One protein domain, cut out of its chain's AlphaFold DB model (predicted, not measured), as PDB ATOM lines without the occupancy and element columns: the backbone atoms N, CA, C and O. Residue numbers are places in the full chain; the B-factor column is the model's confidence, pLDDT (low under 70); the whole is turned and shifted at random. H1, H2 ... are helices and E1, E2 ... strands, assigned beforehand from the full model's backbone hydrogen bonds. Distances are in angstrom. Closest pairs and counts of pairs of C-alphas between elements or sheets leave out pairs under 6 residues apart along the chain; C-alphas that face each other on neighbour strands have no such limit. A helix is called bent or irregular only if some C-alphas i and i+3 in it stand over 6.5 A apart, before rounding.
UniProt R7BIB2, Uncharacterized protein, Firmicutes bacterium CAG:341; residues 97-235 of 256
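This is residues 97 to 235 of the 256 residues of an uncharacterized protein of Firmicutes bacterium CAG:341 (UniProt R7BIB2). A small three-stranded sheet, E1 E4 E5, has H1 packed slantwise over its strand E1 and the long helix H5 near its strand E5 with few contacts. The small hairpin E2 and E3 lies at one end of the longest axis, and H4 with the link of residues 170 to 189 lies at the other. The printed part has 139 residues with five named helices and five named strands, in the order H1 E1 H2 E2 E3 H3 E4 H4 H5 E5; the class is mixed, helices and strands. The larger sheet, in the order E1 E4 E5, is mixed. The whole is compact, with a radius of gyration of the C-alphas of 15.9 A and spans of 52 by 38 by 25 A.

H1, residues 97 to 111, is on the sheet of E1, residues 116 to 121, E4, residues 156 to 162, and E5, residues 213 to 217, at a height over the sheet of 6.0 A. It runs slantwise to the strands, at 37 degrees to E1 on the local plane; their closest C-alphas are those of Thr 105 and Val 119, 5.1 A apart. E1 and E4 are antiparallel, with N 117 and O 160 within hydrogen-bond range at 2.8 A. The hairpin of E2, residues 129 to 131, and E3, residues 136 to 138, has N 131 and O 136 at 2.8 A. H3, residues 144 to 152, touches H1 about perpendicular at 77 degrees, the closest C-alphas being those of Leu 104 and Val 147, 6.1 A apart. H3 is irregular: C-alphas 145 and 148 are 7.3 A apart. E4 and E5 are parallel, with N 159 and O 213 at 2.8 A; with H4, residues 166 to 169, and H5, residues 190 to 207, between them they form a strand-helix-strand unit, two parallel neighbour strands joined through helices, its crossover right-handed. H1 and H5 are on one face of the sheet, giving two layers, helices over strands. H5 only just touches H3, with residue 207 alone and 3 pairs of C-alphas within 8 A; the closest are those of Lys 152 and Tyr 207, 5.3 A apart. H2, residues 123 to 127, only grazes the sheet. Every O i to N i+4 pair is within hydrogen-bond range in H1 and H5, against 3 of 5 in H3 and 0 of 1 in H2, where 1 of 2 O i to N i+3 pairs is; H4 is too short for such a pair.

H1 begins at C-alpha 97, (149.801, 116.616, 101.051), and is 20.7 A long. E4 is 17.3 A long, and H5 is 25.2 A. E5 ends at C-alpha 217, (160.301, 98.445, 104.614).

The C-alphas of Lys 134 and Glu 176, the two farthest apart, are 53.0 A apart. The printed part has no cut. The link from H4 to H5 is long, with 20 residues, of which 182 to 183 pair antiparallel with residues 216 to 217 of E5. Mean pLDDT of the printed part is 73.8; residues 122 to 128, 136 to 139, 172 to 187 and 218 to 235 are under 70.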
ATOM      1  N   MET A  97     149.168 117.595 100.153       81.12
ATOM      2  CA  MET A  97     149.801 116.616 101.051       81.12
ATOM      3  C   MET A  97     150.866 115.775 100.349       81.12
ATOM      4  O   MET A  97     151.852 115.399 100.974       81.12
ATOM      5  N   LYS A  98     150.731 115.557  99.039       80.00
ATOM      6  CA  LYS A  98     151.771 114.896  98.252       80.00
ATOM      7  C   LYS A  98     153.073 115.704  98.245       80.00
ATOM      8  O   LYS A  98     154.108 115.185  98.639       80.00
ATOM      9  N   GLU A  99     153.025 116.975  97.856       84.38
ATOM     10  CA  GLU A  99     154.222 117.819  97.787       84.38
ATOM     11  C   GLU A  99     154.838 118.034  99.164       84.38
ATOM     12  O   GLU A  99     156.055 118.019  99.303       84.38
ATOM     13  N   VAL A 100     154.011 118.215 100.197       83.31
ATOM     14  CA  VAL A 100     154.517 118.361 101.564       83.31
ATOM     15  C   VAL A 100     155.252 117.087 101.999       83.31
ATOM     16  O   VAL A 100     156.312 117.197 102.608       83.31
ATOM     17  N   SER A 101     154.755 115.898 101.644       84.81
ATOM     18  CA  SER A 101     155.416 114.620 101.931       84.81
ATOM     19  C   SER A 101     156.752 114.516 101.197       84.81
ATOM     20  O   SER A 101     157.763 114.173 101.809       84.81
ATOM     21  N   GLU A 102     156.792 114.899  99.919       84.50
ATOM     22  CA  GLU A 102     158.019 114.939  99.119       84.50
ATOM     23  C   GLU A 102     159.051 115.906  99.724       84.50
ATOM     24  O   GLU A 102     160.207 115.535  99.914       84.50
ATOM     25  N   TRP A 103     158.645 117.118 100.118       91.06
ATOM     26  CA  TRP A 103     159.557 118.094 100.724       91.06
ATOM     27  C   TRP A 103     160.082 117.654 102.093       91.06
ATOM     28  O   TRP A 103     161.255 117.876 102.388       91.06
ATOM     29  N   LEU A 104     159.235 117.036 102.924       87.62
ATOM     30  CA  LEU A 104     159.644 116.451 104.203       87.62
ATOM     31  C   LEU A 104     160.633 115.306 103.987       87.62
ATOM     32  O   LEU A 104     161.647 115.229 104.675       87.62
ATOM     33  N   THR A 105     160.354 114.443 103.012       88.12
ATOM     34  CA  THR A 105     161.222 113.321 102.647       88.12
ATOM     35  C   THR A 105     162.590 113.823 102.199       88.12
ATOM     36  O   THR A 105     163.602 113.355 102.711       88.12
ATOM     37  N   ASP A 106     162.634 114.803 101.295       93.31
ATOM     38  CA  ASP A 106     163.881 115.400 100.812       93.31
ATOM     39  C   ASP A 106     164.686 116.047 101.943       93.31
ATOM     40  O   ASP A 106     165.901 115.864 102.024       93.31
ATOM     41  N   GLU A 107     164.038 116.817 102.815       94.19
ATOM     42  CA  GLU A 107     164.706 117.443 103.957       94.19
ATOM     43  C   GLU A 107     165.319 116.379 104.868       94.19
ATOM     44  O   GLU A 107     166.514 116.423 105.147       94.19
ATOM     45  N   LEU A 108     164.527 115.389 105.285       91.69
ATOM     46  CA  LEU A 108     164.963 114.390 106.251       91.69
ATOM     47  C   LEU A 108     166.010 113.429 105.669       91.69
ATOM     48  O   LEU A 108     166.956 113.082 106.377       91.69
ATOM     49  N   LYS A 109     165.930 113.091 104.373       92.81
ATOM     50  CA  LYS A 109     166.999 112.376 103.648       92.81
ATOM     51  C   LYS A 109     168.341 113.100 103.749       92.81
ATOM     52  O   LYS A 109     169.380 112.477 103.939       92.81
ATOM     53  N   ASN A 110     168.324 114.426 103.616       93.69
ATOM     54  CA  ASN A 110     169.539 115.241 103.592       93.69
ATOM     55  C   ASN A 110     170.068 115.594 104.985       93.69
ATOM     56  O   ASN A 110     171.259 115.865 105.141       93.69
ATOM     57  N   THR A 111     169.196 115.665 105.992       91.75
ATOM     58  CA  THR A 111     169.557 116.200 107.309       91.75
ATOM     59  C   THR A 111     169.563 115.168 108.423       91.75
ATOM     60  O   THR A 111     170.185 115.459 109.451       91.75
ATOM     61  N   VAL A 112     168.908 114.019 108.237       90.69
ATOM     62  CA  VAL A 112     168.767 112.967 109.248       90.69
ATOM     63  C   VAL A 112     169.364 111.642 108.782       90.69
ATOM     64  O   VAL A 112     170.335 111.200 109.392       90.69
ATOM     65  N   ASP A 113     168.827 111.022 107.727       89.06
ATOM     66  CA  ASP A 113     169.327 109.732 107.223       89.06
ATOM     67  C   ASP A 113     168.968 109.505 105.750       89.06
ATOM     68  O   ASP A 113     167.804 109.600 105.361       89.06
ATOM     69  N   GLU A 114     169.966 109.154 104.939       89.88
ATOM     70  CA  GLU A 114     169.816 108.933 103.496       89.88
ATOM     71  C   GLU A 114     168.907 107.745 103.136       89.88
ATOM     72  O   GLU A 114     168.394 107.689 102.017       89.88
ATOM     73  N   ASN A 115     168.685 106.814 104.071       87.94
ATOM     74  CA  ASN A 115     167.839 105.632 103.886       87.94
ATOM     75  C   ASN A 115     166.356 105.903 104.153       87.94
ATOM     76  O   ASN A 115     165.532 105.006 103.955       87.94
ATOM     77  N   ILE A 116     165.992 107.103 104.615       86.75
ATOM     78  CA  ILE A 116     164.591 107.536 104.600       86.75
ATOM     79  C   ILE A 116     164.110 107.431 103.158       86.75
ATOM     80  O   ILE A 116     164.802 107.901 102.274       86.75
ATOM     81  N   ASP A 117     162.965 106.811 102.899       82.12
ATOM     82  CA  ASP A 117     162.421 106.645 101.545       82.12
ATOM     83  C   ASP A 117     161.208 107.539 101.315       82.12
ATOM     84  O   ASP A 117     161.118 108.204 100.282       82.12
ATOM     85  N   MET A 118     160.328 107.604 102.318       83.69
ATOM     86  CA  MET A 118     159.080 108.360 102.309       83.69
ATOM     87  C   MET A 118     158.754 108.860 103.718       83.69
ATOM     88  O   MET A 118     159.000 108.171 104.707       83.69
ATOM     89  N   VAL A 119     158.153 110.039 103.813       81.50
ATOM     90  CA  VAL A 119     157.635 110.597 105.065       81.50
ATOM     91  C   VAL A 119     156.148 110.857 104.896       81.50
ATOM     92  O   VAL A 119     155.745 111.736 104.132       81.50
ATOM     93  N   ASN A 120     155.321 110.103 105.614       76.62
ATOM     94  CA  ASN A 120     153.901 110.394 105.718       76.62
ATOM     95  C   ASN A 120     153.683 111.688 106.493       76.62
ATOM     96  O   ASN A 120     154.486 112.125 107.319       76.62
ATOM     97  N   ILE A 121     152.527 112.282 106.253       73.69
ATOM     98  CA  ILE A 121     152.053 113.429 107.007       73.69
ATOM     99  C   ILE A 121     150.942 112.932 107.923       73.69
ATOM    100  O   ILE A 121     150.060 112.204 107.467       73.69
ATOM    101  N   ARG A 122     150.960 113.339 109.198       69.19
ATOM    102  CA  ARG A 122     149.850 113.023 110.103       69.19
ATOM    103  C   ARG A 122     148.553 113.562 109.535       69.19
ATOM    104  O   ARG A 122     148.493 114.674 109.008       69.19
ATOM    105  N   ASP A 123     147.492 112.810 109.754       59.41
ATOM    106  CA  ASP A 123     146.146 113.185 109.360       59.41
ATOM    107  C   ASP A 123     145.710 114.549 109.910       59.41
ATOM    108  O   ASP A 123     144.962 115.271 109.265       59.41
ATOM    109  N   THR A 124     146.225 114.944 111.071       61.31
ATOM    110  CA  THR A 124     145.965 116.251 111.675       61.31
ATOM    111  C   THR A 124     146.684 117.415 110.992       61.31
ATOM    112  O   THR A 124     146.311 118.567 111.205       61.31
ATOM    113  N   ALA A 125     147.702 117.170 110.166       63.56
ATOM    114  CA  ALA A 125     148.485 118.232 109.532       63.56
ATOM    115  C   ALA A 125     147.707 119.006 108.463       63.56
ATOM    116  O   ALA A 125     147.967 120.185 108.233       63.56
ATOM    117  N   VAL A 126     146.715 118.370 107.842       64.38
ATOM    118  CA  VAL A 126     145.757 119.030 106.937       64.38
ATOM    119  C   VAL A 126     144.940 120.117 107.628       64.38
ATOM    120  O   VAL A 126     144.439 121.028 106.968       64.38
ATOM    121  N   TYR A 127     144.811 120.049 108.959       63.34
ATOM    122  CA  TYR A 127     144.179 121.103 109.735       63.34
ATOM    123  C   TYR A 127     145.066 122.347 109.786       63.34
ATOM    124  O   TYR A 127     144.560 123.449 109.968       63.34
ATOM    125  N   GLY A 128     146.366 122.191 109.536       68.00
ATOM    126  CA  GLY A 128     147.391 123.214 109.622       68.00
ATOM    127  C   GLY A 128     148.155 123.148 110.943       68.00
ATOM    128  O   GLY A 128     148.015 122.215 111.733       68.00
ATOM    129  N   ILE A 129     148.958 124.175 111.206       72.88
ATOM    130  CA  ILE A 129     149.654 124.339 112.487       72.88
ATOM    131  C   ILE A 129     148.782 125.205 113.392       72.88
ATOM    132  O   ILE A 129     148.324 126.268 112.975       72.88
ATOM    133  N   TYR A 130     148.496 124.729 114.602       71.06
ATOM    134  CA  TYR A 130     147.681 125.472 115.557       71.06
ATOM    135  C   TYR A 130     148.438 126.708 116.060       71.06
ATOM    136  O   TYR A 130     149.569 126.598 116.521       71.06
ATOM    137  N   ASP A 131     147.819 127.878 115.936       70.94
ATOM    138  CA  ASP A 131     148.303 129.151 116.465       70.94
ATOM    139  C   ASP A 131     147.549 129.418 117.775       70.94
ATOM    140  O   ASP A 131     146.369 129.787 117.753       70.94
ATOM    141  N   GLU A 132     148.221 129.171 118.904       75.75
ATOM    142  CA  GLU A 132     147.648 129.321 120.248       75.75
ATOM    143  C   GLU A 132     147.237 130.766 120.543       75.75
ATOM    144  O   GLU A 132     146.180 130.997 121.127       75.75
ATOM    145  N   GLU A 133     148.021 131.751 120.092       79.00
ATOM    146  CA  GLU A 133     147.732 133.170 120.329       79.00
ATOM    147  C   GLU A 133     146.436 133.606 119.642       79.00
ATOM    148  O   GLU A 133     145.704 134.463 120.141       79.00
ATOM    149  N   LYS A 134     146.154 133.028 118.471       73.31
ATOM    150  CA  LYS A 134     144.976 133.355 117.661       73.31
ATOM    151  C   LYS A 134     143.830 132.357 117.818       73.31
ATOM    152  O   LYS A 134     142.839 132.512 117.096       73.31
ATOM    153  N   ASP A 135     143.971 131.362 118.696       70.06
ATOM    154  CA  ASP A 135     143.003 130.284 118.945       70.06
ATOM    155  C   ASP A 135     142.505 129.645 117.632       70.06
ATOM    156  O   ASP A 135     141.308 129.506 117.355       70.06
ATOM    157  N   LYS A 136     143.435 129.386 116.699       67.94
ATOM    158  CA  LYS A 136     143.072 128.946 115.346       67.94
ATOM    159  C   LYS A 136     144.190 128.220 114.619       67.94
ATOM    160  O   LYS A 136     145.353 128.555 114.752       67.94
ATOM    161  N   TYR A 137     143.830 127.319 113.711       68.44
ATOM    162  CA  TYR A 137     144.812 126.741 112.797       68.44
ATOM    163  C   TYR A 137     145.254 127.717 111.695       68.44
ATOM    164  O   TYR A 137     144.435 128.444 111.112       68.44
ATOM    165  N   LYS A 138     146.553 127.691 111.382       68.19
ATOM    166  CA  LYS A 138     147.188 128.338 110.233       68.19
ATOM    167  C   LYS A 138     146.766 127.607 108.959       68.19
ATOM    168  O   LYS A 138     147.356 126.612 108.559       68.19
ATOM    169  N   ASN A 139     145.714 128.120 108.332       67.81
ATOM    170  CA  ASN A 139     145.238 127.657 107.036       67.81
ATOM    171  C   ASN A 139     145.924 128.465 105.925       67.81
ATOM    172  O   ASN A 139     145.452 129.543 105.564       67.81
ATOM    173  N   VAL A 140     147.061 127.968 105.441       75.19
ATOM    174  CA  VAL A 140     147.880 128.597 104.392       75.19
ATOM    175  C   VAL A 140     148.156 127.614 103.259       75.19
ATOM    176  O   VAL A 140     147.937 126.411 103.406       75.19
ATOM    177  N   VAL A 141     148.638 128.138 102.134       87.12
ATOM    178  CA  VAL A 141     149.276 127.332 101.092       87.12
ATOM    179  C   VAL A 141     150.699 127.040 101.546       87.12
ATOM    180  O   VAL A 141     151.476 127.969 101.770       87.12
ATOM    181  N   TRP A 142     151.028 125.763 101.717       85.06
ATOM    182  CA  TRP A 142     152.365 125.353 102.136       85.06
ATOM    183  C   TRP A 142     153.370 125.511 101.000       85.06
ATOM    184  O   TRP A 142     153.045 125.310  99.829       85.06
ATOM    185  N   THR A 143     154.603 125.839 101.366       90.81
ATOM    186  CA  THR A 143     155.757 125.916 100.468       90.81
ATOM    187  C   THR A 143     156.926 125.143 101.071       90.81
ATOM    188  O   THR A 143     156.921 124.843 102.267       90.81
ATOM    189  N   LYS A 144     157.955 124.855 100.265       91.88
ATOM    190  CA  LYS A 144     159.165 124.157 100.726       91.88
ATOM    191  C   LYS A 144     159.839 124.853 101.920       91.88
ATOM    192  O   LYS A 144     160.345 124.179 102.811       91.88
ATOM    193  N   ASP A 145     159.758 126.179 102.003       91.94
ATOM    194  CA  ASP A 145     160.328 126.955 103.112       91.94
ATOM    195  C   ASP A 145     159.624 126.691 104.459       91.94
ATOM    196  O   ASP A 145     160.161 127.006 105.521       91.94
ATOM    197  N   ASN A 146     158.426 126.094 104.445       88.50
ATOM    198  CA  ASN A 146     157.677 125.761 105.656       88.50
ATOM    199  C   ASN A 146     158.037 124.395 106.257       88.50
ATOM    200  O   ASN A 146     157.559 124.090 107.346       88.50
ATOM    201  N   VAL A 147     158.868 123.580 105.602       89.44
ATOM    202  CA  VAL A 147     159.185 122.208 106.043       89.44
ATOM    203  C   VAL A 147     159.643 122.153 107.502       89.44
ATOM    204  O   VAL A 147     159.093 121.388 108.290       89.44
ATOM    205  N   GLY A 148     160.584 123.012 107.900       88.31
ATOM    206  CA  GLY A 148     161.072 123.036 109.281       88.31
ATOM    207  C   GLY A 148     159.993 123.408 110.305       88.31
ATOM    208  O   GLY A 148     160.023 122.911 111.426       88.31
ATOM    209  N   GLU A 149     159.028 124.255 109.930       86.94
ATOM    210  CA  GLU A 149     157.875 124.607 110.774       86.94
ATOM    211  C   GLU A 149     156.933 123.405 110.942       86.94
ATOM    212  O   GLU A 149     156.460 123.140 112.043       86.94
ATOM    213  N   ILE A 150     156.700 122.654 109.861       85.50
ATOM    214  CA  ILE A 150     155.835 121.466 109.840       85.50
ATOM    215  C   ILE A 150     156.414 120.356 110.724       85.50
ATOM    216  O   ILE A 150     155.675 119.781 111.524       85.50
ATOM    217  N   ILE A 151     157.724 120.093 110.627       87.06
ATOM    218  CA  ILE A 151     158.399 119.082 111.457       87.06
ATOM    219  C   ILE A 151     158.327 119.486 112.932       87.06
ATOM    220  O   ILE A 151     157.822 118.731 113.748       87.06
ATOM    221  N   LYS A 152     158.720 120.721 113.273       86.06
ATOM    222  CA  LYS A 152     158.690 121.229 114.661       86.06
ATOM    223  C   LYS A 152     157.297 121.224 115.293       86.06
ATOM    224  O   LYS A 152     157.173 121.214 116.511       86.06
ATOM    225  N   ALA A 153     156.250 121.276 114.476       80.88
ATOM    226  CA  ALA A 153     154.871 121.209 114.935       80.88
ATOM    227  C   ALA A 153     154.362 119.770 115.158       80.88
ATOM    228  O   ALA A 153     153.160 119.599 115.383       80.88
ATOM    229  N   GLY A 154     155.222 118.748 115.050       79.44
ATOM    230  CA  GLY A 154     154.866 117.341 115.255       79.44
ATOM    231  C   GLY A 154     153.892 116.813 114.206       79.44
ATOM    232  O   GLY A 154     152.996 116.025 114.512       79.44
ATOM    233  N   ARG A 155     153.974 117.327 112.971       79.12
ATOM    234  CA  ARG A 155     153.033 116.995 111.884       79.12
ATOM    235  C   ARG A 155     153.543 115.912 110.939       79.12
ATOM    236  O   ARG A 155     152.810 115.503 110.038       79.12
ATOM    237  N   THR A 156     154.752 115.414 111.162       78.38
ATOM    238  CA  THR A 156     155.283 114.218 110.502       78.38
ATOM    239  C   THR A 156     154.569 112.970 111.013       78.38
ATOM    240  O   THR A 156     154.429 112.769 112.222       78.38
ATOM    241  N   GLY A 157     154.061 112.165 110.080       75.62
ATOM    242  CA  GLY A 157     153.478 110.849 110.338       75.62
ATOM    243  C   GLY A 157     154.565 109.783 110.392       75.62
ATOM    244  O   GLY A 157     155.628 110.001 110.975       75.62
ATOM    245  N   GLU A 158     154.311 108.631 109.776       79.31
ATOM    246  CA  GLU A 158     155.313 107.577 109.666       79.31
ATOM    247  C   GLU A 158     156.490 107.991 108.774       79.31
ATOM    248  O   GLU A 158     156.317 108.486 107.661       79.31
ATOM    249  N   ILE A 159     157.702 107.731 109.247       82.12
ATOM    250  CA  ILE A 159     158.943 107.862 108.494       82.12
ATOM    251  C   ILE A 159     159.346 106.466 108.051       82.12
ATOM    252  O   ILE A 159     159.650 105.599 108.874       82.12
ATOM    253  N   PHE A 160     159.356 106.252 106.745       82.56
ATOM    254  CA  PHE A 160     159.703 104.974 106.160       82.56
ATOM    255  C   PHE A 160     161.191 104.916 105.860       82.56
ATOM    256  O   PHE A 160     161.732 105.798 105.197       82.56
ATOM    257  N   ILE A 161     161.837 103.862 106.344       82.62
ATOM    258  CA  ILE A 161     163.247 103.567 106.119       82.62
ATOM    259  C   ILE A 161     163.340 102.372 105.185       82.62
ATOM    260  O   ILE A 161     162.810 101.300 105.498       82.62
ATOM    261  N   LYS A 162     164.055 102.535 104.077       83.94
ATOM    262  CA  LYS A 162     164.310 101.455 103.130       83.94
ATOM    263  C   LYS A 162     165.434 100.551 103.623       83.94
ATOM    264  O   LYS A 162     166.453 101.016 104.129       83.94
ATOM    265  N   THR A 163     165.267  99.246 103.443       80.06
ATOM    266  CA  THR A 163     166.307  98.234 103.672       80.06
ATOM    267  C   THR A 163     166.290  97.180 102.575       80.06
ATOM    268  O   THR A 163     165.233  96.823 102.074       80.06
ATOM    269  N   ASP A 164     167.446  96.612 102.247       81.25
ATOM    270  CA  ASP A 164     167.521  95.492 101.299       81.25
ATOM    271  C   ASP A 164     167.161  94.138 101.942       81.25
ATOM    272  O   ASP A 164     166.967  93.143 101.245       81.25
ATOM    273  N   ASP A 165     167.125  94.059 103.278       79.00
ATOM    274  CA  ASP A 165     166.904  92.803 104.005       79.00
ATOM    275  C   ASP A 165     166.200  93.059 105.345       79.00
ATOM    276  O   ASP A 165     166.835  93.261 106.388       79.00
ATOM    277  N   ILE A 166     164.863  93.058 105.323       76.50
ATOM    278  CA  ILE A 166     164.040  93.306 106.515       76.50
ATOM    279  C   ILE A 166     164.188  92.196 107.563       76.50
ATOM    280  O   ILE A 166     164.096  92.455 108.764       76.50
ATOM    281  N   ASN A 167     164.518  90.970 107.136       75.69
ATOM    282  CA  ASN A 167     164.640  89.806 108.017       75.69
ATOM    283  C   ASN A 167     165.758  89.973 109.050       75.69
ATOM    284  O   ASN A 167     165.678  89.424 110.147       75.69
ATOM    285  N   ARG A 168     166.780  90.783 108.746       78.00
ATOM    286  CA  ARG A 168     167.856  91.119 109.697       78.00
ATOM    287  C   ARG A 168     167.383  91.919 110.899       78.00
ATOM    288  O   ARG A 168     168.144  92.029 111.865       78.00
ATOM    289  N   TYR A 169     166.184  92.485 110.838       77.19
ATOM    290  CA  TYR A 169     165.621  93.386 111.837       77.19
ATOM    291  C   TYR A 169     164.393  92.803 112.550       77.19
ATOM    292  O   TYR A 169     163.944  93.386 113.535       77.19
ATOM    293  N   ILE A 170     163.908  91.630 112.127       74.94
ATOM    294  CA  ILE A 170     162.806  90.904 112.775       74.94
ATOM    295  C   ILE A 170     163.274  90.317 114.114       74.94
ATOM    296  O   ILE A 170     164.396  89.816 114.243       74.94
ATOM    297  N   ASN A 171     162.412  90.384 115.129       71.88
ATOM    298  CA  ASN A 171     162.611  89.672 116.388       71.88
ATOM    299  C   ASN A 171     162.474  88.150 116.185       71.88
ATOM    300  O   ASN A 171     161.496  87.686 115.601       71.88
ATOM    301  N   GLU A 172     163.417  87.362 116.710       67.06
ATOM    302  CA  GLU A 172     163.459  85.898 116.553       67.06
ATOM    303  C   GLU A 172     162.146  85.208 116.970       67.06
ATOM    304  O   GLU A 172     161.760  84.214 116.361       67.06
ATOM    305  N   SER A 173     161.409  85.770 117.937       63.62
ATOM    306  CA  SER A 173     160.116  85.244 118.398       63.62
ATOM    307  C   SER A 173     158.947  85.436 117.419       63.62
ATOM    308  O   SER A 173     157.881  84.871 117.641       63.62
ATOM    309  N   ARG A 174     159.103  86.247 116.364       58.72
ATOM    310  CA  ARG A 174     158.089  86.500 115.316       58.72
ATOM    311  C   ARG A 174     158.404  85.824 113.979       58.72
ATOM    312  O   ARG A 174     157.606  85.916 113.049       58.72
ATOM    313  N   ASN A 175     159.527  85.114 113.894       54.09
ATOM    314  CA  ASN A 175     160.061  84.525 112.661       54.09
ATOM    315  C   ASN A 175     159.157  83.428 112.041       54.09
ATOM    316  O   ASN A 175     159.421  82.946 110.939       54.09
ATOM    317  N   GLU A 176     158.085  83.027 112.735       52.59
ATOM    318  CA  GLU A 176     157.091  82.063 112.250       52.59
ATOM    319  C   GLU A 176     156.076  82.679 111.260       52.59
ATOM    320  O   GLU A 176     155.553  81.958 110.412       52.59
ATOM    321  N   ASN A 177     155.875  84.008 111.259       50.78
ATOM    322  CA  ASN A 177     154.978  84.712 110.329       50.78
ATOM    323  C   ASN A 177     155.780  85.448 109.238       50.78
ATOM    324  O   ASN A 177     156.053  86.640 109.323       50.78
ATOM    325  N   LYS A 178     156.179  84.697 108.206       50.78
ATOM    326  CA  LYS A 178     157.207  85.030 107.196       50.78
ATOM    327  C   LYS A 178     156.909  86.122 106.153       50.78
ATOM    328  O   LYS A 178     157.691  86.251 105.216       50.78
ATOM    329  N   TYR A 179     155.838  86.902 106.264       52.50
ATOM    330  CA  TYR A 179     155.478  87.846 105.195       52.50
ATOM    331  C   TYR A 179     155.032  89.191 105.749       52.50
ATOM    332  O   TYR A 179     153.843  89.442 105.927       52.50
ATOM    333  N   THR A 180     155.998  90.069 106.009       57.91
ATOM    334  CA  THR A 180     155.728  91.484 106.264       57.91
ATOM    335  C   THR A 180     156.694  92.324 105.437       57.91
ATOM    336  O   THR A 180     157.898  92.302 105.684       57.91
ATOM    337  N   ASP A 181     156.172  93.074 104.468       63.03
ATOM    338  CA  ASP A 181     156.975  94.031 103.695       63.03
ATOM    339  C   ASP A 181     157.338  95.289 104.494       63.03
ATOM    340  O   ASP A 181     158.215  96.044 104.068       63.03
ATOM    341  N   SER A 182     156.713  95.458 105.668       64.25
ATOM    342  CA  SER A 182     156.960  96.539 106.619       64.25
ATOM    343  C   SER A 182     156.995  96.033 108.067       64.25
ATOM    344  O   SER A 182     156.248  95.121 108.418       64.25
ATOM    345  N   LEU A 183     157.811  96.647 108.930       65.25
ATOM    346  CA  LEU A 183     157.884  96.355 110.370       65.25
ATOM    347  C   LEU A 183     157.655  97.610 111.217       65.25
ATOM    348  O   LEU A 183     158.173  98.680 110.895       65.25
ATOM    349  N   TYR A 184     156.978  97.429 112.356       68.56
ATOM    350  CA  TYR A 184     156.773  98.443 113.400       68.56
ATOM    351  C   TYR A 184     157.581  98.137 114.673       68.56
ATOM    352  O   TYR A 184     157.978  96.994 114.900       68.56
ATOM    353  N   GLY A 185     157.772  99.157 115.525       67.50
ATOM    354  CA  GLY A 185     158.581  99.155 116.763       67.50
ATOM    355  C   GLY A 185     158.575  97.858 117.584       67.50
ATOM    356  O   GLY A 185     159.614  97.366 118.029       67.50
ATOM    357  N   TYR A 186     157.388  97.292 117.787       68.00
ATOM    358  CA  TYR A 186     157.137  96.125 118.640       68.00
ATOM    359  C   TYR A 186     157.661  94.806 118.046       68.00
ATOM    360  O   TYR A 186     157.903  93.850 118.783       68.00
ATOM    361  N   ASP A 187     157.876  94.764 116.730       67.44
ATOM    362  CA  ASP A 187     158.217  93.551 115.975       67.44
ATOM    363  C   ASP A 187     159.723  93.433 115.693       67.44
ATOM    364  O   ASP A 187     160.198  92.472 115.081       67.44
ATOM    365  N   MET A 188     160.489  94.407 116.183       76.94
ATOM    366  CA  MET A 188     161.886  94.621 115.837       76.94
ATOM    367  C   MET A 188     162.856  93.976 116.830       76.94
ATOM    368  O   MET A 188     162.571  93.808 118.020       76.94
ATOM    369  N   ASN A 189     164.057  93.640 116.363       81.12
ATOM    370  CA  ASN A 189     165.169  93.214 117.213       81.12
ATOM    371  C   ASN A 189     165.991  94.405 117.745       81.12
ATOM    372  O   ASN A 189     165.701  95.570 117.471       81.12
ATOM    373  N   SER A 190     167.024  94.124 118.544       83.38
ATOM    374  CA  SER A 190     167.852  95.170 119.161       83.38
ATOM    375  C   SER A 190     168.603  96.032 118.149       83.38
ATOM    376  O   SER A 190     168.723  97.229 118.373       83.38
ATOM    377  N   LYS A 191     169.048  95.470 117.017       81.50
ATOM    378  CA  LYS A 191     169.804  96.223 116.004       81.50
ATOM    379  C   LYS A 191     168.979  97.357 115.410       81.50
ATOM    380  O   LYS A 191     169.508  98.440 115.191       81.50
ATOM    381  N   PHE A 192     167.696  97.106 115.148       80.50
ATOM    382  CA  PHE A 192     166.825  98.157 114.637       80.50
ATOM    383  C   PHE A 192     166.454  99.171 115.717       80.50
ATOM    384  O   PHE A 192     166.437 100.363 115.439       80.50
ATOM    385  N   ARG A 193     166.230  98.732 116.962       82.88
ATOM    386  CA  ARG A 193     166.005  99.661 118.083       82.88
ATOM    387  C   ARG A 193     167.177 100.621 118.279       82.88
ATOM    388  O   ARG A 193     166.955 101.810 118.468       82.88
ATOM    389  N   ASP A 194     168.407 100.126 118.169       84.81
ATOM    390  CA  ASP A 194     169.610 100.961 118.247       84.81
ATOM    391  C   ASP A 194     169.701 101.951 117.076       84.81
ATOM    392  O   ASP A 194     170.231 103.049 117.229       84.81
ATOM    393  N   TYR A 195     169.207 101.567 115.896       84.06
ATOM    394  CA  TYR A 195     169.115 102.453 114.738       84.06
ATOM    395  C   TYR A 195     168.035 103.530 114.933       84.06
ATOM    396  O   TYR A 195     168.337 104.709 114.769       84.06
ATOM    397  N   MET A 196     166.830 103.160 115.385       82.88
ATOM    398  CA  MET A 196     165.768 104.113 115.737       82.88
ATOM    399  C   MET A 196     166.237 105.120 116.782       82.88
ATOM    400  O   MET A 196     166.112 106.313 116.559       82.88
ATOM    401  N   ALA A 197     166.882 104.666 117.860       85.44
ATOM    402  CA  ALA A 197     167.371 105.557 118.910       85.44
ATOM    403  C   ALA A 197     168.381 106.601 118.395       85.44
ATOM    404  O   ALA A 197     168.457 107.710 118.924       85.44
ATOM    405  N   LYS A 198     169.167 106.267 117.359       87.12
ATOM    406  CA  LYS A 198     170.059 107.232 116.699       87.12
ATOM    407  C   LYS A 198     169.273 108.254 115.886       87.12
ATOM    408  O   LYS A 198     169.596 109.434 115.964       87.12
ATOM    409  N   LEU A 199     168.263 107.814 115.138       85.69
ATOM    410  CA  LEU A 199     167.381 108.713 114.394       85.69
ATOM    411  C   LEU A 199     166.625 109.645 115.344       85.69
ATOM    412  O   LEU A 199     166.682 110.857 115.155       85.69
ATOM    413  N   ASP A 200     166.018 109.100 116.401       85.44
ATOM    414  CA  ASP A 200     165.319 109.855 117.446       85.44
ATOM    415  C   ASP A 200     166.223 110.956 118.018       85.44
ATOM    416  O   ASP A 200     165.823 112.115 118.105       85.44
ATOM    417  N   ALA A 201     167.480 110.632 118.345       88.69
ATOM    418  CA  ALA A 201     168.430 111.608 118.874       88.69
ATOM    419  C   ALA A 201     168.707 112.764 117.894       88.69
ATOM    420  O   ALA A 201     168.729 113.924 118.308       88.69
ATOM    421  N   VAL A 202     168.878 112.466 116.601       89.12
ATOM    422  CA  VAL A 202     169.097 113.487 115.562       89.12
ATOM    423  C   VAL A 202     167.848 114.356 115.369       89.12
ATOM    424  O   VAL A 202     167.967 115.576 115.222       89.12
ATOM    425  N   PHE A 203     166.653 113.758 115.408       86.62
ATOM    426  CA  PHE A 203     165.378 114.477 115.333       86.62
ATOM    427  C   PHE A 203     165.188 115.437 116.508       86.62
ATOM    428  O   PHE A 203     164.920 116.622 116.295       86.62
ATOM    429  N   VAL A 204     165.402 114.962 117.735       87.44
ATOM    430  CA  VAL A 204     165.280 115.770 118.957       87.44
ATOM    431  C   VAL A 204     166.283 116.925 118.958       87.44
ATOM    432  O   VAL A 204     165.933 118.048 119.334       87.44
ATOM    433  N   GLU A 205     167.515 116.688 118.501       89.88
ATOM    434  CA  GLU A 205     168.542 117.728 118.410       89.88
ATOM    435  C   GLU A 205     168.172 118.823 117.396       89.88
ATOM    436  O   GLU A 205     168.289 120.011 117.702       89.88
ATOM    437  N   LYS A 206     167.716 118.447 116.194       88.06
ATOM    438  CA  LYS A 206     167.462 119.396 115.093       88.06
ATOM    439  C   LYS A 206     166.102 120.075 115.161       88.06
ATOM    440  O   LYS A 206     165.983 121.263 114.847       88.06
ATOM    441  N   TYR A 207     165.072 119.316 115.511       87.69
ATOM    442  CA  TYR A 207     163.680 119.734 115.389       87.69
ATOM    443  C   TYR A 207     162.965 119.848 116.736       87.69
ATOM    444  O   TYR A 207     161.866 120.388 116.763       87.69
ATOM    445  N   HIS A 208     163.587 119.436 117.848       85.44
ATOM    446  CA  HIS A 208     162.950 119.423 119.172       85.44
ATOM    447  C   HIS A 208     161.621 118.650 119.187       85.44
ATOM    448  O   HIS A 208     160.703 119.010 119.920       85.44
ATOM    449  N   ASP A 209     161.539 117.606 118.362       76.69
ATOM    450  CA  ASP A 209     160.403 116.698 118.262       76.69
ATOM    451  C   ASP A 209     160.871 115.291 118.642       76.69
ATOM    452  O   ASP A 209     161.841 114.783 118.077       76.69
ATOM    453  N   ASP A 210     160.214 114.699 119.635       75.12
ATOM    454  CA  ASP A 210     160.464 113.347 120.136       75.12
ATOM    455  C   ASP A 210     159.380 112.345 119.703       75.12
ATOM    456  O   ASP A 210     159.430 111.173 120.078       75.12
ATOM    457  N   ASN A 211     158.408 112.778 118.895       71.62
ATOM    458  CA  ASN A 211     157.243 111.987 118.521       71.62
ATOM    459  C   ASN A 211     157.315 111.508 117.065       71.62
ATOM    460  O   ASN A 211     156.458 111.831 116.230       71.62
ATOM    461  N   ILE A 212     158.338 110.707 116.762       75.38
ATOM    462  CA  ILE A 212     158.507 110.104 115.440       75.38
ATOM    463  C   ILE A 212     158.078 108.636 115.419       75.38
ATOM    464  O   ILE A 212     158.360 107.854 116.325       75.38
ATOM    465  N   HIS A 213     157.383 108.251 114.350       78.81
ATOM    466  CA  HIS A 213     156.966 106.874 114.114       78.81
ATOM    467  C   HIS A 213     157.783 106.310 112.958       78.81
ATOM    468  O   HIS A 213     157.559 106.674 111.811       78.81
ATOM    469  N   ILE A 214     158.747 105.439 113.244       78.44
ATOM    470  CA  ILE A 214     159.623 104.876 112.211       78.44
ATOM    471  C   ILE A 214     159.097 103.508 111.775       78.44
ATOM    472  O   ILE A 214     158.811 102.643 112.607       78.44
ATOM    473  N   VAL A 215     159.015 103.307 110.463       75.88
ATOM    474  CA  VAL A 215     158.608 102.052 109.828       75.88
ATOM    475  C   VAL A 215     159.726 101.589 108.904       75.88
ATOM    476  O   VAL A 215     160.195 102.336 108.054       75.88
ATOM    477  N   LEU A 216     160.169 100.346 109.058       74.81
ATOM    478  CA  LEU A 216     161.143  99.743 108.145       74.81
ATOM    479  C   LEU A 216     160.409  99.048 107.002       74.81
ATOM    480  O   LEU A 216     159.438  98.355 107.289       74.81
ATOM    481  N   HIS A 217     160.877  99.161 105.759       75.25
ATOM    482  CA  HIS A 217     160.301  98.445 104.614       75.25
ATOM    483  C   HIS A 217     161.363  97.974 103.605       75.25
ATOM    484  O   HIS A 217     162.428  98.580 103.488       75.25
ATOM    485  N   GLN A 218     161.076  96.884 102.879       68.31
ATOM    486  CA  GLN A 218     162.019  96.275 101.915       68.31
ATOM    487  C   GLN A 218     161.699  96.496 100.433       68.31
ATOM    488  O   GLN A 218     162.603  96.510  99.601       68.31
ATOM    489  N   ASN A 219     160.426  96.675 100.088       66.44
ATOM    490  CA  ASN A 219     159.983  96.867  98.707       66.44
ATOM    491  C   ASN A 219     159.656  98.339  98.444       66.44
ATOM    492  O   ASN A 219     159.487  99.109  99.391       66.44
ATOM    493  N   GLU A 220     159.559  98.731  97.168       57.84
ATOM    494  CA  GLU A 220     159.020 100.047  96.807       57.84
ATOM    495  C   GLU A 220     157.661 100.231  97.486       57.84
ATOM    496  O   GLU A 220     156.754  99.410  97.316       57.84
ATOM    497  N   LEU A 221     157.529 101.286  98.291       54.94
ATOM    498  CA  LEU A 221     156.247 101.602  98.897       54.94
ATOM    499  C   LEU A 221     155.269 101.946  97.772       54.94
ATOM    500  O   LEU A 221     155.597 102.778  96.919       54.94
ATOM    501  N   PRO A 222     154.064 101.353  97.744       44.91
ATOM    502  CA  PRO A 222     153.030 101.843  96.853       44.91
ATOM    503  C   PRO A 222     152.773 103.306  97.232       44.91
ATOM    504  O   PRO A 222     152.473 103.592  98.393       44.91
ATOM    505  N   GLY A 223     152.976 104.216  96.274       43.25
ATOM    506  CA  GLY A 223     153.116 105.652  96.517       43.25
ATOM    507  C   GLY A 223     152.113 106.198  97.533       43.25
ATOM    508  O   GLY A 223     150.920 105.940  97.410       43.25
ATOM    509  N   CYS A 224     152.617 106.905  98.551       37.44
ATOM    510  CA  CYS A 224     151.874 107.643  99.579       37.44
ATOM    511  C   CYS A 224     150.493 107.055  99.942       37.44
ATOM    512  O   CYS A 224     149.486 107.763  99.970       37.44
ATOM    513  N   LYS A 225     150.416 105.749 100.229       41.09
ATOM    514  CA  LYS A 225     149.233 105.164 100.869       41.09
ATOM    515  C   LYS A 225     149.312 105.490 102.355       41.09
ATOM    516  O   LYS A 225     149.852 104.719 103.140       41.09
ATOM    517  N   SER A 226     148.812 106.666 102.722       37.50
ATOM    518  CA  SER A 226     148.619 107.080 104.110       37.50
ATOM    519  C   SER A 226     147.806 106.008 104.847       37.50
ATOM    520  O   SER A 226     146.591 105.901 104.653       37.50
ATOM    521  N   TYR A 227     148.482 105.189 105.651       34.97
ATOM    522  CA  TYR A 227     147.843 104.405 106.696       34.97
ATOM    523  C   TYR A 227     147.315 105.431 107.710       34.97
ATOM    524  O   TYR A 227     148.083 106.212 108.249       34.97
ATOM    525  N   TYR A 228     145.997 105.450 107.910       34.66
ATOM    526  CA  TYR A 228     145.248 106.290 108.857       34.66
ATOM    527  C   TYR A 228     144.912 107.753 108.446       34.66
ATOM    528  O   TYR A 228     145.743 108.595 108.117       34.66
ATOM    529  N   GLY A 229     143.606 108.055 108.497       40.25
ATOM    530  CA  GLY A 229     143.043 109.359 108.890       40.25
ATOM    531  C   GLY A 229     142.812 110.458 107.841       40.25
ATOM    532  O   GLY A 229     141.789 111.159 107.917       40.25
ATOM    533  N   PHE A 230     143.674 110.622 106.832       38.97
ATOM    534  CA  PHE A 230     143.475 111.642 105.788       38.97
ATOM    535  C   PHE A 230     143.931 111.173 104.408       38.97
ATOM    536  O   PHE A 230     145.085 111.275 104.019       38.97
ATOM    537  N   TYR A 231     142.952 110.673 103.658       46.94
ATOM    538  CA  TYR A 231     143.067 110.254 102.271       46.94
ATOM    539  C   TYR A 231     143.645 111.364 101.373       46.94
ATOM    540  O   TYR A 231     142.958 112.324 101.008       46.94
ATOM    541  N   GLY A 232     144.893 111.172 100.962       34.25
ATOM    542  CA  GLY A 232     145.430 111.652  99.696       34.25
ATOM    543  C   GLY A 232     145.605 110.457  98.765       34.25
ATOM    544  O   GLY A 232     146.724 110.016  98.551       34.25
ATOM    545  N   ILE A 233     144.503 109.880  98.273       34.22
ATOM    546  CA  ILE A 233     144.571 108.766  97.316       34.22
ATOM    547  C   ILE A 233     144.454 109.323  95.897       34.22
ATOM    548  O   ILE A 233     143.446 109.943  95.550       34.22
ATOM    549  N   ASP A 234     145.440 109.025  95.047       35.84
ATOM    550  CA  ASP A 234     145.202 108.969  93.605       35.84
ATOM    551  C   ASP A 234     144.362 107.719  93.307       35.84
ATOM    552  O   ASP A 234     144.857 106.591  93.279       35.84
ATOM    553  N   LEU A 235     143.049 107.904  93.145       34.44
ATOM    554  CA  LEU A 235     142.116 106.795  92.922       34.44
ATOM    555  C   LEU A 235     142.366 106.058  91.595       34.44
ATOM    556  O   LEU A 235     141.821 104.974  91.411       34.44
TER     557      LEU A 235